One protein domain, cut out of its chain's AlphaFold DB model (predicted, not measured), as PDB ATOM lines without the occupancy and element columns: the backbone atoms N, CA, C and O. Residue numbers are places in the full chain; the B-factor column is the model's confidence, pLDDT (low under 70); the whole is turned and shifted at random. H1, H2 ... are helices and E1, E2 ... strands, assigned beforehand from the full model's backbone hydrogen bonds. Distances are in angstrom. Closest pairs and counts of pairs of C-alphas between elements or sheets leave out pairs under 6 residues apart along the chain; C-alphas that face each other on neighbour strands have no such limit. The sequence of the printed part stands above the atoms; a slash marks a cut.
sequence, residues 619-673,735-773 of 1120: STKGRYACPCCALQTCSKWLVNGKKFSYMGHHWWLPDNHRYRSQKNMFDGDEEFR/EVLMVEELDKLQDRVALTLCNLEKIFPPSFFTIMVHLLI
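Overview. This is residues 619 to 673 and 735 to 773 of the 1120 residues of an uncharacterized protein of Hibiscus syriacus (UniProt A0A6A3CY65). One long helix, H3, sticks out at its beginning, residues 739 to 744, from a loop-rich body in which the short helices H1 and H4 pack on its later part. H2 sits beyond H1, and a small two-stranded hairpin, E1 and E2, makes the far end of the long axis. The 94 printed residues run E1, E2, H1, H2, H3, H4, the sheet is antiparallel in the order E1 - E2, and the class is mostly helix, though under half of the residues are in named elements. The whole is compact, with a radius of gyration of the C-alphas of 13.9 A and spans of 43 by 31 by 24 A.

Arrangement. After residues 619 to 635, with no named element, look at E1, residues 636 to 638, and E2, residues 643 to 645, an antiparallel hairpin; N 636 and O 645 are 2.9 A apart, within hydrogen-bond range. H1, residues 649 to 652, and H2, residues 658 to 661, only just touch, only at the corner, with 3 pairs of C-alphas within 8 A, the closest those of His 650 and Arg 660, 5.6 A apart. H3, residues 739 to 757, touches H1 with residues 747 to 754 alone; the closest C-alphas are those of His 649 and Cys 754, 5.8 A apart. H4, residues 767 to 773, forms a helical hairpin with H3, opposite ways at a steep tilt of 44 degrees; H3 touches it with residues 746 to 753 alone, closest at the C-alphas of Val 749 and Ile 773, 6.0 A. O i to N i+4 pairs are within range in 14 of 15 in H3 and 1 of 3 in H4, which has 3 of 4 O i to N i+3 pairs; H1 and H2 are too short for an i+4 pair.

Along the chain. Find C-alpha 636 at (69.606, 15.235, 47.841), where E1 begins. H3 runs 27.5 A from C-alpha 739 at (73.926, -16.802, 38.879), and H4 runs 10.6 A to C-alpha 773 at (73.091, -0.859, 41.679).

Size, cuts and confidence. The C-alphas farthest apart, Asn 640 and Val 736, are 44.9 A apart. Residues 674 to 734 are not printed, with 36.0 A between C-alphas 673 and 735. Of the links that are printed whole, none is long. Residues 735 to 736 are under pLDDT 70.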
ATOM      1  N   SER A 619      57.101   8.843  38.246       83.38
ATOM      2  CA  SER A 619      57.963   9.981  37.914       83.38
ATOM      3  C   SER A 619      59.437   9.575  37.930       83.38
ATOM      4  O   SER A 619      60.072   9.601  38.979       83.38
ATOM      5  N   THR A 620      60.027   9.310  36.762       82.12
ATOM      6  CA  THR A 620      61.470   9.015  36.576       82.12
ATOM      7  C   THR A 620      62.385  10.239  36.760       82.12
ATOM      8  O   THR A 620      63.532  10.286  36.310       82.12
ATOM      9  N   LYS A 621      61.871  11.281  37.425       84.31
ATOM     10  CA  LYS A 621      62.525  12.561  37.727       84.31
ATOM     11  C   LYS A 621      62.076  13.043  39.109       84.31
ATOM     12  O   LYS A 621      60.948  12.788  39.529       84.31
ATOM     13  N   GLY A 622      62.930  13.804  39.790       88.38
ATOM     14  CA  GLY A 622      62.643  14.328  41.129       88.38
ATOM     15  C   GLY A 622      63.039  13.366  42.253       88.38
ATOM     16  O   GLY A 622      63.768  12.406  42.029       88.38
ATOM     17  N   ARG A 623      62.552  13.625  43.475       88.44
ATOM     18  CA  ARG A 623      63.010  12.944  44.703       88.44
ATOM     19  C   ARG A 623      62.929  11.407  44.656       88.44
ATOM     20  O   ARG A 623      63.770  10.743  45.250       88.44
ATOM     21  N   TYR A 624      61.946  10.858  43.946       88.38
ATOM     22  CA  TYR A 624      61.656   9.420  43.893       88.38
ATOM     23  C   TYR A 624      61.900   8.822  42.497       88.38
ATOM     24  O   TYR A 624      61.169   7.941  42.060       88.38
ATOM     25  N   ALA A 625      62.897   9.332  41.763       87.88
ATOM     26  CA  ALA A 625      63.127   8.957  40.364       87.88
ATOM     27  C   ALA A 625      63.434   7.468  40.132       87.88
ATOM     28  O   ALA A 625      63.191   6.976  39.035       87.88
ATOM     29  N   CYS A 626      63.959   6.758  41.135       87.38
ATOM     30  CA  CYS A 626      64.268   5.335  41.036       87.38
ATOM     31  C   CYS A 626      63.007   4.486  41.289       87.38
ATOM     32  O   CYS A 626      62.503   4.498  42.416       87.38
ATOM     33  N   PRO A 627      62.499   3.714  40.308       81.38
ATOM     34  CA  PRO A 627      61.335   2.859  40.541       81.38
ATOM     35  C   PRO A 627      61.648   1.698  41.498       81.38
ATOM     36  O   PRO A 627      60.785   1.292  42.271       81.38
ATOM     37  N   CYS A 628      62.890   1.204  41.499       82.38
ATOM     38  CA  CYS A 628      63.325   0.065  42.310       82.38
ATOM     39  C   CYS A 628      63.474   0.430  43.801       82.38
ATOM     40  O   CYS A 628      63.044  -0.332  44.665       82.38
ATOM     41  N   CYS A 629      64.010   1.619  44.112       84.12
ATOM     42  CA  CYS A 629      64.048   2.154  45.483       84.12
ATOM     43  C   CYS A 629      62.721   2.804  45.916       84.12
ATOM     44  O   CYS A 629      62.470   2.971  47.111       84.12
ATOM     45  N   ALA A 630      61.867   3.195  44.966       83.06
ATOM     46  CA  ALA A 630      60.563   3.806  45.195       83.06
ATOM     47  C   ALA A 630      60.614   4.974  46.213       83.06
ATOM     48  O   ALA A 630      61.387   5.924  46.054       83.06
ATOM     49  N   LEU A 631      59.809   4.914  47.281       80.75
ATOM     50  CA  LEU A 631      59.772   5.929  48.347       80.75
ATOM     51  C   LEU A 631      61.078   6.017  49.157       80.75
ATOM     52  O   LEU A 631      61.339   7.051  49.765       80.75
ATOM     53  N   GLN A 632      61.894   4.959  49.146       81.06
ATOM     54  CA  GLN A 632      63.178   4.886  49.846       81.06
ATOM     55  C   GLN A 632      64.346   5.429  49.001       81.06
ATOM     56  O   GLN A 632      65.494   5.333  49.418       81.06
ATOM     57  N   THR A 633      64.081   6.014  47.821       86.56
ATOM     58  CA  THR A 633      65.107   6.648  46.973       86.56
ATOM     59  C   THR A 633      65.877   7.722  47.751       86.56
ATOM     60  O   THR A 633      65.375   8.829  47.975       86.56
ATOM     61  N   CYS A 634      67.118   7.412  48.127       87.62
ATOM     62  CA  CYS A 634      68.046   8.350  48.749       87.62
ATOM     63  C   CYS A 634      68.417   9.447  47.743       87.62
ATOM     64  O   CYS A 634      69.165   9.211  46.795       87.62
ATOM     65  N   SER A 635      67.860  10.651  47.911       89.88
ATOM     66  CA  SER A 635      68.165  11.773  47.022       89.88
ATOM     67  C   SER A 635      68.232  13.137  47.712       89.88
ATOM     68  O   SER A 635      67.449  13.470  48.606       89.88
ATOM     69  N   LYS A 636      69.194  13.948  47.258       89.69
ATOM     70  CA  LYS A 636      69.606  15.235  47.841       89.69
ATOM     71  C   LYS A 636      69.462  16.329  46.781       89.69
ATOM     72  O   LYS A 636      69.972  16.191  45.668       89.69
ATOM     73  N   TRP A 637      68.743  17.410  47.082       92.75
ATOM     74  CA  TRP A 637      68.569  18.522  46.136       92.75
ATOM     75  C   TRP A 637      69.791  19.443  46.145       92.75
ATOM     76  O   TRP A 637      70.082  20.098  47.147       92.75
ATOM     77  N   LEU A 638      70.493  19.534  45.016       89.88
ATOM     78  CA  LEU A 638      71.655  20.405  44.868       89.88
ATOM     79  C   LEU A 638      71.197  21.811  44.475       89.88
ATOM     80  O   LEU A 638      70.981  22.088  43.297       89.88
ATOM     81  N   VAL A 639      71.068  22.710  45.457       87.56
ATOM     82  CA  VAL A 639      70.530  24.077  45.279       87.56
ATOM     83  C   VAL A 639      71.186  24.827  44.110       87.56
ATOM     84  O   VAL A 639      70.482  25.368  43.257       87.56
ATOM     85  N   ASN A 640      72.520  24.804  44.028       85.19
ATOM     86  CA  ASN A 640      73.273  25.520  42.994       85.19
ATOM     87  C   ASN A 640      73.132  24.865  41.608       85.19
ATOM     88  O   ASN A 640      72.955  25.565  40.614       85.19
ATOM     89  N   GLY A 641      73.163  23.527  41.552       80.00
ATOM     90  CA  GLY A 641      73.053  22.743  40.314       80.00
ATOM     91  C   GLY A 641      71.620  22.457  39.854       80.00
ATOM     92  O   GLY A 641      71.437  21.845  38.809       80.00
ATOM     93  N   LYS A 642      70.604  22.854  40.635       86.88
ATOM     94  CA  LYS A 642      69.161  22.699  40.360       86.88
ATOM     95  C   LYS A 642      68.751  21.287  39.914       86.88
ATOM     96  O   LYS A 642      67.846  21.124  39.096       86.88
ATOM     97  N   LYS A 643      69.408  20.267  40.472       87.94
ATOM     98  CA  LYS A 643      69.163  18.853  40.175       87.94
ATOM     99  C   LYS A 643      69.196  17.998  41.439       87.94
ATOM    100  O   LYS A 643      69.802  18.378  42.441       87.94
ATOM    101  N   PHE A 644      68.544  16.842  41.377       91.75
ATOM    102  CA  PHE A 644      68.672  15.810  42.402       91.75
ATOM    103  C   PHE A 644      69.959  15.011  42.181       91.75
ATOM    104  O   PHE A 644      70.291  14.657  41.049       91.75
ATOM    105  N   SER A 645      70.655  14.762  43.284       91.69
ATOM    106  CA  SER A 645      71.744  13.801  43.437       91.69
ATOM    107  C   SER A 645      71.194  12.539  44.098       91.69
ATOM    108  O   SER A 645      70.328  12.666  44.965       91.69
ATOM    109  N   TYR A 646      71.671  11.357  43.710       91.00
ATOM    110  CA  TYR A 646      71.212  10.058  44.216       91.00
ATOM    111  C   TYR A 646      72.402   9.302  44.811       91.00
ATOM    112  O   TYR A 646      73.124   8.613  44.098       91.00
ATOM    113  N   MET A 647      72.642   9.511  46.104       86.81
ATOM    114  CA  MET A 647      73.764   8.955  46.873       86.81
ATOM    115  C   MET A 647      73.231   8.035  47.980       86.81
ATOM    116  O   MET A 647      72.040   7.732  48.014       86.81
ATOM    117  N   GLY A 648      74.102   7.614  48.891       86.06
ATOM    118  CA  GLY A 648      73.769   6.765  50.027       86.06
ATOM    119  C   GLY A 648      73.922   5.283  49.702       86.06
ATOM    120  O   GLY A 648      73.168   4.457  50.207       86.06
ATOM    121  N   HIS A 649      74.870   4.910  48.834       87.94
ATOM    122  CA  HIS A 649      74.997   3.517  48.384       87.94
ATOM    123  C   HIS A 649      75.512   2.562  49.484       87.94
ATOM    124  O   HIS A 649      75.356   1.346  49.373       87.94
ATOM    125  N   HIS A 650      76.044   3.100  50.587       85.00
ATOM    126  CA  HIS A 650      76.594   2.360  51.731       85.00
ATOM    127  C   HIS A 650      75.626   1.368  52.416       85.00
ATOM    128  O   HIS A 650      76.093   0.361  52.945       85.00
ATOM    129  N   TRP A 651      74.303   1.565  52.343       82.31
ATOM    130  CA  TRP A 651      73.300   0.611  52.856       82.31
ATOM    131  C   TRP A 651      73.180  -0.699  52.051       82.31
ATOM    132  O   TRP A 651      72.586  -1.659  52.534       82.31
ATOM    133  N   TRP A 652      73.767  -0.782  50.847       84.38
ATOM    134  CA  TRP A 652      73.848  -2.029  50.068       84.38
ATOM    135  C   TRP A 652      75.082  -2.876  50.395       84.38
ATOM    136  O   TRP A 652      75.198  -3.997  49.914       84.38
ATOM    137  N   LEU A 653      76.003  -2.359  51.212       85.88
ATOM    138  CA  LEU A 653      77.139  -3.123  51.731       85.88
ATOM    139  C   LEU A 653      76.691  -3.978  52.932       85.88
ATOM    140  O   LEU A 653      75.722  -3.594  53.591       85.88
ATOM    141  N   PRO A 654      77.389  -5.077  53.280       83.75
ATOM    142  CA  PRO A 654      77.084  -5.876  54.471       83.75
ATOM    143  C   PRO A 654      77.035  -5.050  55.768       83.75
ATOM    144  O   PRO A 654      77.747  -4.054  55.901       83.75
ATOM    145  N   ASP A 655      76.235  -5.470  56.753       81.88
ATOM    146  CA  ASP A 655      75.993  -4.684  57.979       81.88
ATOM    147  C   ASP A 655      77.261  -4.435  58.819       81.88
ATOM    148  O   ASP A 655      77.376  -3.414  59.494       81.88
ATOM    149  N   ASN A 656      78.251  -5.329  58.731       83.50
ATOM    150  CA  ASN A 656      79.560  -5.192  59.374       83.50
ATOM    151  C   ASN A 656      80.585  -4.379  58.550       83.50
ATOM    152  O   ASN A 656      81.736  -4.233  58.969       83.50
ATOM    153  N   HIS A 657      80.217  -3.863  57.373       86.06
ATOM    154  CA  HIS A 657      81.160  -3.217  56.466       86.06
ATOM    155  C   HIS A 657      81.534  -1.800  56.926       86.06
ATOM    156  O   HIS A 657      80.696  -0.897  56.996       86.06
ATOM    157  N   ARG A 658      82.837  -1.572  57.148       85.31
ATOM    158  CA  ARG A 658      83.417  -0.361  57.769       85.31
ATOM    159  C   ARG A 658      82.939   0.978  57.182       85.31
ATOM    160  O   ARG A 658      82.952   1.973  57.894       85.31
ATOM    161  N   TYR A 659      82.543   1.040  55.909       85.94
ATOM    162  CA  TYR A 659      82.032   2.277  55.294       85.94
ATOM    163  C   TYR A 659      80.698   2.770  55.879       85.94
ATOM    164  O   TYR A 659      80.481   3.979  55.882       85.94
ATOM    165  N   ARG A 660      79.840   1.892  56.420       83.88
ATOM    166  CA  ARG A 660      78.537   2.291  56.989       83.88
ATOM    167  C   ARG A 660      78.658   3.276  58.163       83.88
ATOM    168  O   ARG A 660      77.791   4.123  58.327       83.88
ATOM    169  N   SER A 661      79.753   3.231  58.927       81.38
ATOM    170  CA  SER A 661      80.023   4.144  60.053       81.38
ATOM    171  C   SER A 661      80.981   5.305  59.725       81.38
ATOM    172  O   SER A 661      81.425   6.020  60.622       81.38
ATOM    173  N   GLN A 662      81.331   5.529  58.451       83.69
ATOM    174  CA  GLN A 662      82.326   6.537  58.039       83.69
ATOM    175  C   GLN A 662      81.717   7.879  57.592       83.69
ATOM    176  O   GLN A 662      82.152   8.432  56.586       83.69
ATOM    177  N   LYS A 663      80.766   8.451  58.344       78.69
ATOM    178  CA  LYS A 663      80.046   9.696  57.980       78.69
ATOM    179  C   LYS A 663      80.900  10.824  57.372       78.69
ATOM    180  O   LYS A 663      80.502  11.433  56.383       78.69
ATOM    181  N   ASN A 664      82.107  11.049  57.903       76.19
ATOM    182  CA  ASN A 664      83.049  12.085  57.449       76.19
ATOM    183  C   ASN A 664      83.584  11.879  56.012       76.19
ATOM    184  O   ASN A 664      84.161  12.804  55.451       76.19
ATOM    185  N   MET A 665      83.455  10.673  55.451       75.56
ATOM    186  CA  MET A 665      83.929  10.297  54.110       75.56
ATOM    187  C   MET A 665      82.805  10.290  53.058       75.56
ATOM    188  O   MET A 665      83.085  10.052  51.886       75.56
ATOM    189  N   PHE A 666      81.555  10.499  53.479       81.88
ATOM    190  CA  PHE A 666      80.356  10.406  52.647       81.88
ATOM    191  C   PHE A 666      79.530  11.699  52.772       81.88
ATOM    192  O   PHE A 666      80.075  12.797  52.668       81.88
ATOM    193  N   ASP A 667      78.214  11.609  52.943       71.69
ATOM    194  CA  ASP A 667      77.286  12.735  52.838       71.69
ATOM    195  C   ASP A 667      76.877  13.376  54.179       71.69
ATOM    196  O   ASP A 667      76.168  14.392  54.159       71.69
ATOM    197  N   GLY A 668      77.384  12.835  55.296       70.88
ATOM    198  CA  GLY A 668      77.275  13.370  56.660       70.88
ATOM    199  C   GLY A 668      76.641  12.424  57.687       70.88
ATOM    200  O   GLY A 668      76.787  12.668  58.887       70.88
ATOM    201  N   ASP A 669      75.998  11.347  57.235       71.00
ATOM    202  CA  ASP A 669      75.180  10.448  58.059       71.00
ATOM    203  C   ASP A 669      75.852   9.068  58.296       71.00
ATOM    204  O   ASP A 669      76.836   8.714  57.640       71.00
ATOM    205  N   GLU A 670      75.367   8.299  59.283       72.50
ATOM    206  CA  GLU A 670      75.829   6.929  59.593       72.50
ATOM    207  C   GLU A 670      74.729   5.914  59.269       72.50
ATOM    208  O   GLU A 670      73.602   6.028  59.756       72.50
ATOM    209  N   GLU A 671      75.048   4.914  58.447       71.75
ATOM    210  CA  GLU A 671      74.032   4.201  57.683       71.75
ATOM    211  C   GLU A 671      73.794   2.764  58.165       71.75
ATOM    212  O   GLU A 671      74.369   1.787  57.680       71.75
ATOM    213  N   PHE A 672      72.889   2.648  59.136       74.06
ATOM    214  CA  PHE A 672      72.484   1.386  59.763       74.06
ATOM    215  C   PHE A 672      71.185   0.793  59.184       74.06
ATOM    216  O   PHE A 672      70.607  -0.115  59.779       74.06
ATOM    217  N   ARG A 673      70.696   1.293  58.040       71.94
ATOM    218  CA  ARG A 673      69.567   0.675  57.327       71.94
ATOM    219  C   ARG A 673      70.011  -0.634  56.669       71.94
ATOM    220  O   ARG A 673      71.015  -0.658  55.964       71.94
ATOM    221  N   GLU A 735      76.035 -16.234  24.573       54.44
ATOM    222  CA  GLU A 735      76.032 -15.360  25.761       54.44
ATOM    223  C   GLU A 735      75.195 -15.991  26.893       54.44
ATOM    224  O   GLU A 735      73.965 -16.067  26.828       54.44
ATOM    225  N   VAL A 736      75.875 -16.457  27.944       65.94
ATOM    226  CA  VAL A 736      75.283 -17.129  29.110       65.94
ATOM    227  C   VAL A 736      75.658 -16.388  30.387       65.94
ATOM    228  O   VAL A 736      76.813 -15.996  30.546       65.94
ATOM    229  N   LEU A 737      74.716 -16.237  31.326       71.38
ATOM    230  CA  LEU A 737      75.010 -15.655  32.640       71.38
ATOM    231  C   LEU A 737      75.000 -16.726  33.742       71.38
ATOM    232  O   LEU A 737      74.019 -17.457  33.899       71.38
ATOM    233  N   MET A 738      76.067 -16.763  34.542       76.38
ATOM    234  CA  MET A 738      76.142 -17.530  35.790       76.38
ATOM    235  C   MET A 738      75.395 -16.781  36.907       76.38
ATOM    236  O   MET A 738      75.491 -15.555  37.000       76.38
ATOM    237  N   VAL A 739      74.682 -17.475  37.798       78.12
ATOM    238  CA  VAL A 739      73.926 -16.802  38.879       78.12
ATOM    239  C   VAL A 739      74.864 -16.339  39.999       78.12
ATOM    240  O   VAL A 739      74.750 -15.215  40.487       78.12
ATOM    241  N   GLU A 740      75.865 -17.156  40.323       77.69
ATOM    242  CA  GLU A 740      76.886 -16.944  41.361       77.69
ATOM    243  C   GLU A 740      77.813 -15.758  41.054       77.69
ATOM    244  O   GLU A 740      78.602 -15.328  41.898       77.69
ATOM    245  N   GLU A 741      77.771 -15.261  39.820       76.00
ATOM    246  CA  GLU A 741      78.418 -14.024  39.411       76.00
ATOM    247  C   GLU A 741      77.584 -12.790  39.677       76.00
ATOM    248  O   GLU A 741      78.141 -11.778  40.092       76.00
ATOM    249  N   LEU A 742      76.277 -12.848  39.424       78.69
ATOM    250  CA  LEU A 742      75.407 -11.687  39.566       78.69
ATOM    251  C   LEU A 742      75.342 -11.238  41.029       78.69
ATOM    252  O   LEU A 742      75.288 -10.038  41.286       78.69
ATOM    253  N   ASP A 743      75.472 -12.166  41.980       80.19
ATOM    254  CA  ASP A 743      75.656 -11.846  43.399       80.19
ATOM    255  C   ASP A 743      77.032 -11.214  43.693       80.19
ATOM    256  O   ASP A 743      77.098 -10.130  44.273       80.19
ATOM    257  N   LYS A 744      78.138 -11.779  43.188       78.75
ATOM    258  CA  LYS A 744      79.478 -11.154  43.313       78.75
ATOM    259  C   LYS A 744      79.543  -9.773  42.652       78.75
ATOM    260  O   LYS A 744      80.298  -8.905  43.087       78.75
ATOM    261  N   LEU A 745      78.787  -9.564  41.577       79.62
ATOM    262  CA  LEU A 745      78.680  -8.293  40.872       79.62
ATOM    263  C   LEU A 745      77.820  -7.298  41.662       79.62
ATOM    264  O   LEU A 745      78.172  -6.124  41.708       79.62
ATOM    265  N   GLN A 746      76.759  -7.757  42.334       82.94
ATOM    266  CA  GLN A 746      75.929  -6.945  43.226       82.94
ATOM    267  C   GLN A 746      76.767  -6.307  44.348       82.94
ATOM    268  O   GLN A 746      76.740  -5.083  44.506       82.94
ATOM    269  N   ASP A 747      77.581  -7.111  45.042       81.69
ATOM    270  CA  ASP A 747      78.504  -6.643  46.088       81.69
ATOM    271  C   ASP A 747      79.556  -5.668  45.530       81.69
ATOM    272  O   ASP A 747      79.821  -4.598  46.090       81.69
ATOM    273  N   ARG A 748      80.155  -6.012  44.381       80.31
ATOM    274  CA  ARG A 748      81.196  -5.195  43.736       80.31
ATOM    275  C   ARG A 748      80.673  -3.864  43.201       80.31
ATOM    276  O   ARG A 748      81.424  -2.887  43.220       80.31
ATOM    277  N   VAL A 749      79.425  -3.793  42.735       81.75
ATOM    278  CA  VAL A 749      78.803  -2.536  42.295       81.75
ATOM    279  C   VAL A 749      78.479  -1.649  43.497       81.75
ATOM    280  O   VAL A 749      78.788  -0.459  43.444       81.75
ATOM    281  N   ALA A 750      77.980  -2.209  44.609       86.12
ATOM    282  CA  ALA A 750      77.794  -1.460  45.859       86.12
ATOM    283  C   ALA A 750      79.114  -0.825  46.334       86.12
ATOM    284  O   ALA A 750      79.192   0.384  46.560       86.12
ATOM    285  N   LEU A 751      80.188  -1.621  46.396       85.12
ATOM    286  CA  LEU A 751      81.510  -1.147  46.815       85.12
ATOM    287  C   LEU A 751      82.113  -0.127  45.835       85.12
ATOM    288  O   LEU A 751      82.721   0.853  46.270       85.12
ATOM    289  N   THR A 752      81.931  -0.321  44.525       81.88
ATOM    290  CA  THR A 752      82.360   0.639  43.494       81.88
ATOM    291  C   THR A 752      81.645   1.979  43.652       81.88
ATOM    292  O   THR A 752      82.314   3.009  43.686       81.88
ATOM    293  N   LEU A 753      80.317   1.988  43.811       83.88
ATOM    294  CA  LEU A 753      79.549   3.227  43.971       83.88
ATOM    295  C   LEU A 753      79.960   3.982  45.244       83.88
ATOM    296  O   LEU A 753      80.234   5.176  45.161       83.88
ATOM    297  N   CYS A 754      80.160   3.299  46.374       87.06
ATOM    298  CA  CYS A 754      80.695   3.937  47.583       87.06
ATOM    299  C   CYS A 754      82.132   4.457  47.432       87.06
ATOM    300  O   CYS A 754      82.489   5.481  48.011       87.06
ATOM    301  N   ASN A 755      82.983   3.785  46.654       82.56
ATOM    302  CA  ASN A 755      84.312   4.315  46.350       82.56
ATOM    303  C   ASN A 755      84.240   5.559  45.450       82.56
ATOM    304  O   ASN A 755      85.025   6.481  45.654       82.56
ATOM    305  N   LEU A 756      83.278   5.631  44.524       85.06
ATOM    306  CA  LEU A 756      83.016   6.832  43.729       85.06
ATOM    307  C   LEU A 756      82.445   7.974  44.588       85.06
ATOM    308  O   LEU A 756      82.829   9.119  44.370       85.06
ATOM    309  N   GLU A 757      81.577   7.700  45.572       87.00
ATOM    310  CA  GLU A 757      80.984   8.724  46.463       87.00
ATOM    311  C   GLU A 757      82.038   9.501  47.264       87.00
ATOM    312  O   GLU A 757      81.856  10.682  47.543       87.00
ATOM    313  N   LYS A 758      83.168   8.852  47.569       84.19
ATOM    314  CA  LYS A 758      84.326   9.439  48.261       84.19
ATOM    315  C   LYS A 758      85.238  10.282  47.353       84.19
ATOM    316  O   LYS A 758      86.174  10.901  47.856       84.19
ATOM    317  N   ILE A 759      85.037  10.244  46.033       82.94
ATOM    318  CA  ILE A 759      85.928  10.849  45.021       82.94
ATOM    319  C   ILE A 759      85.200  11.931  44.217       82.94
ATOM    320  O   ILE A 759      85.762  12.992  43.952       82.94
ATOM    321  N   PHE A 760      83.957  11.670  43.811       84.69
ATOM    322  CA  PHE A 760      83.200  12.536  42.915       84.69
ATOM    323  C   PHE A 760      82.226  13.440  43.674       84.69
ATOM    324  O   PHE A 760      81.585  13.002  44.629       84.69
ATOM    325  N   PRO A 761      82.040  14.699  43.232       86.12
ATOM    326  CA  PRO A 761      81.065  15.587  43.846       86.12
ATOM    327  C   PRO A 761      79.641  15.019  43.693       86.12
ATOM    328  O   PRO A 761      79.344  14.385  42.675       86.12
ATOM    329  N   PRO A 762      78.701  15.334  44.607       86.62
ATOM    330  CA  PRO A 762      77.306  14.885  44.528       86.62
ATOM    331  C   PRO A 762      76.610  15.140  43.178       86.62
ATOM    332  O   PRO A 762      75.649  14.460  42.825       86.62
ATOM    333  N   SER A 763      77.085  16.108  42.389       85.94
ATOM    334  CA  SER A 763      76.592  16.408  41.041       85.94
ATOM    335  C   SER A 763      76.875  15.323  39.989       85.94
ATOM    336  O   SER A 763      76.222  15.358  38.942       85.94
ATOM    337  N   PHE A 764      77.794  14.387  40.244       85.69
ATOM    338  CA  PHE A 764      78.059  13.208  39.408       85.69
ATOM    339  C   PHE A 764      76.947  12.154  39.520       85.69
ATOM    340  O   PHE A 764      76.561  11.545  38.524       85.69
ATOM    341  N   PHE A 765      76.383  11.996  40.721       87.88
ATOM    342  CA  PHE A 765      75.388  10.978  41.064       87.88
ATOM    343  C   PHE A 765      74.007  11.304  40.494       87.88
ATOM    344  O   PHE A 765      73.080  11.703  41.198       87.88
ATOM    345  N   THR A 766      73.884  11.167  39.176       88.75
ATOM    346  CA  THR A 766      72.610  11.197  38.455       88.75
ATOM    347  C   THR A 766      71.848   9.886  38.646       88.75
ATOM    348  O   THR A 766      72.408   8.882  39.081       88.75
ATOM    349  N   ILE A 767      70.567   9.871  38.266       86.00
ATOM    350  CA  ILE A 767      69.744   8.660  38.361       86.00
ATOM    351  C   ILE A 767      70.328   7.487  37.555       86.00
ATOM    352  O   ILE A 767      70.239   6.352  38.001       86.00
ATOM    353  N   MET A 768      71.014   7.748  36.435       83.00
ATOM    354  CA  MET A 768      71.643   6.691  35.627       83.00
ATOM    355  C   MET A 768      72.848   6.043  36.324       83.00
ATOM    356  O   MET A 768      73.051   4.844  36.183       83.00
ATOM    357  N   VAL A 769      73.613   6.806  37.117       85.50
ATOM    358  CA  VAL A 769      74.706   6.261  37.949       85.50
ATOM    359  C   VAL A 769      74.137   5.409  39.085       85.50
ATOM    360  O   VAL A 769      74.660   4.340  39.377       85.50
ATOM    361  N   HIS A 770      73.034   5.852  39.689       87.38
ATOM    362  CA  HIS A 770      72.349   5.121  40.754       87.38
ATOM    363  C   HIS A 770      71.739   3.797  40.268       87.38
ATOM    364  O   HIS A 770      71.920   2.775  40.919       87.38
ATOM    365  N   LEU A 771      71.085   3.776  39.097       84.94
ATOM    366  CA  LEU A 771      70.466   2.566  38.530       84.94
ATOM    367  C   LEU A 771      71.451   1.399  38.320       84.94
ATOM    368  O   LEU A 771      71.015   0.249  38.313       84.94
ATOM    369  N   LEU A 772      72.763   1.660  38.231       84.19
ATOM    370  CA  LEU A 772      73.793   0.614  38.170       84.19
ATOM    371  C   LEU A 772      73.660  -0.406  39.313       84.19
ATOM    372  O   LEU A 772      73.870  -1.595  39.083       84.19
ATOM    373  N   ILE A 773      73.253   0.028  40.516       85.50
ATOM    374  CA  ILE A 773      73.091  -0.859  41.679       85.50
ATOM    375  C   ILE A 773      71.979  -1.899  41.504       85.50
ATOM    376  O   ILE A 773      71.958  -2.897  42.219       85.50
TER     377      ILE A 773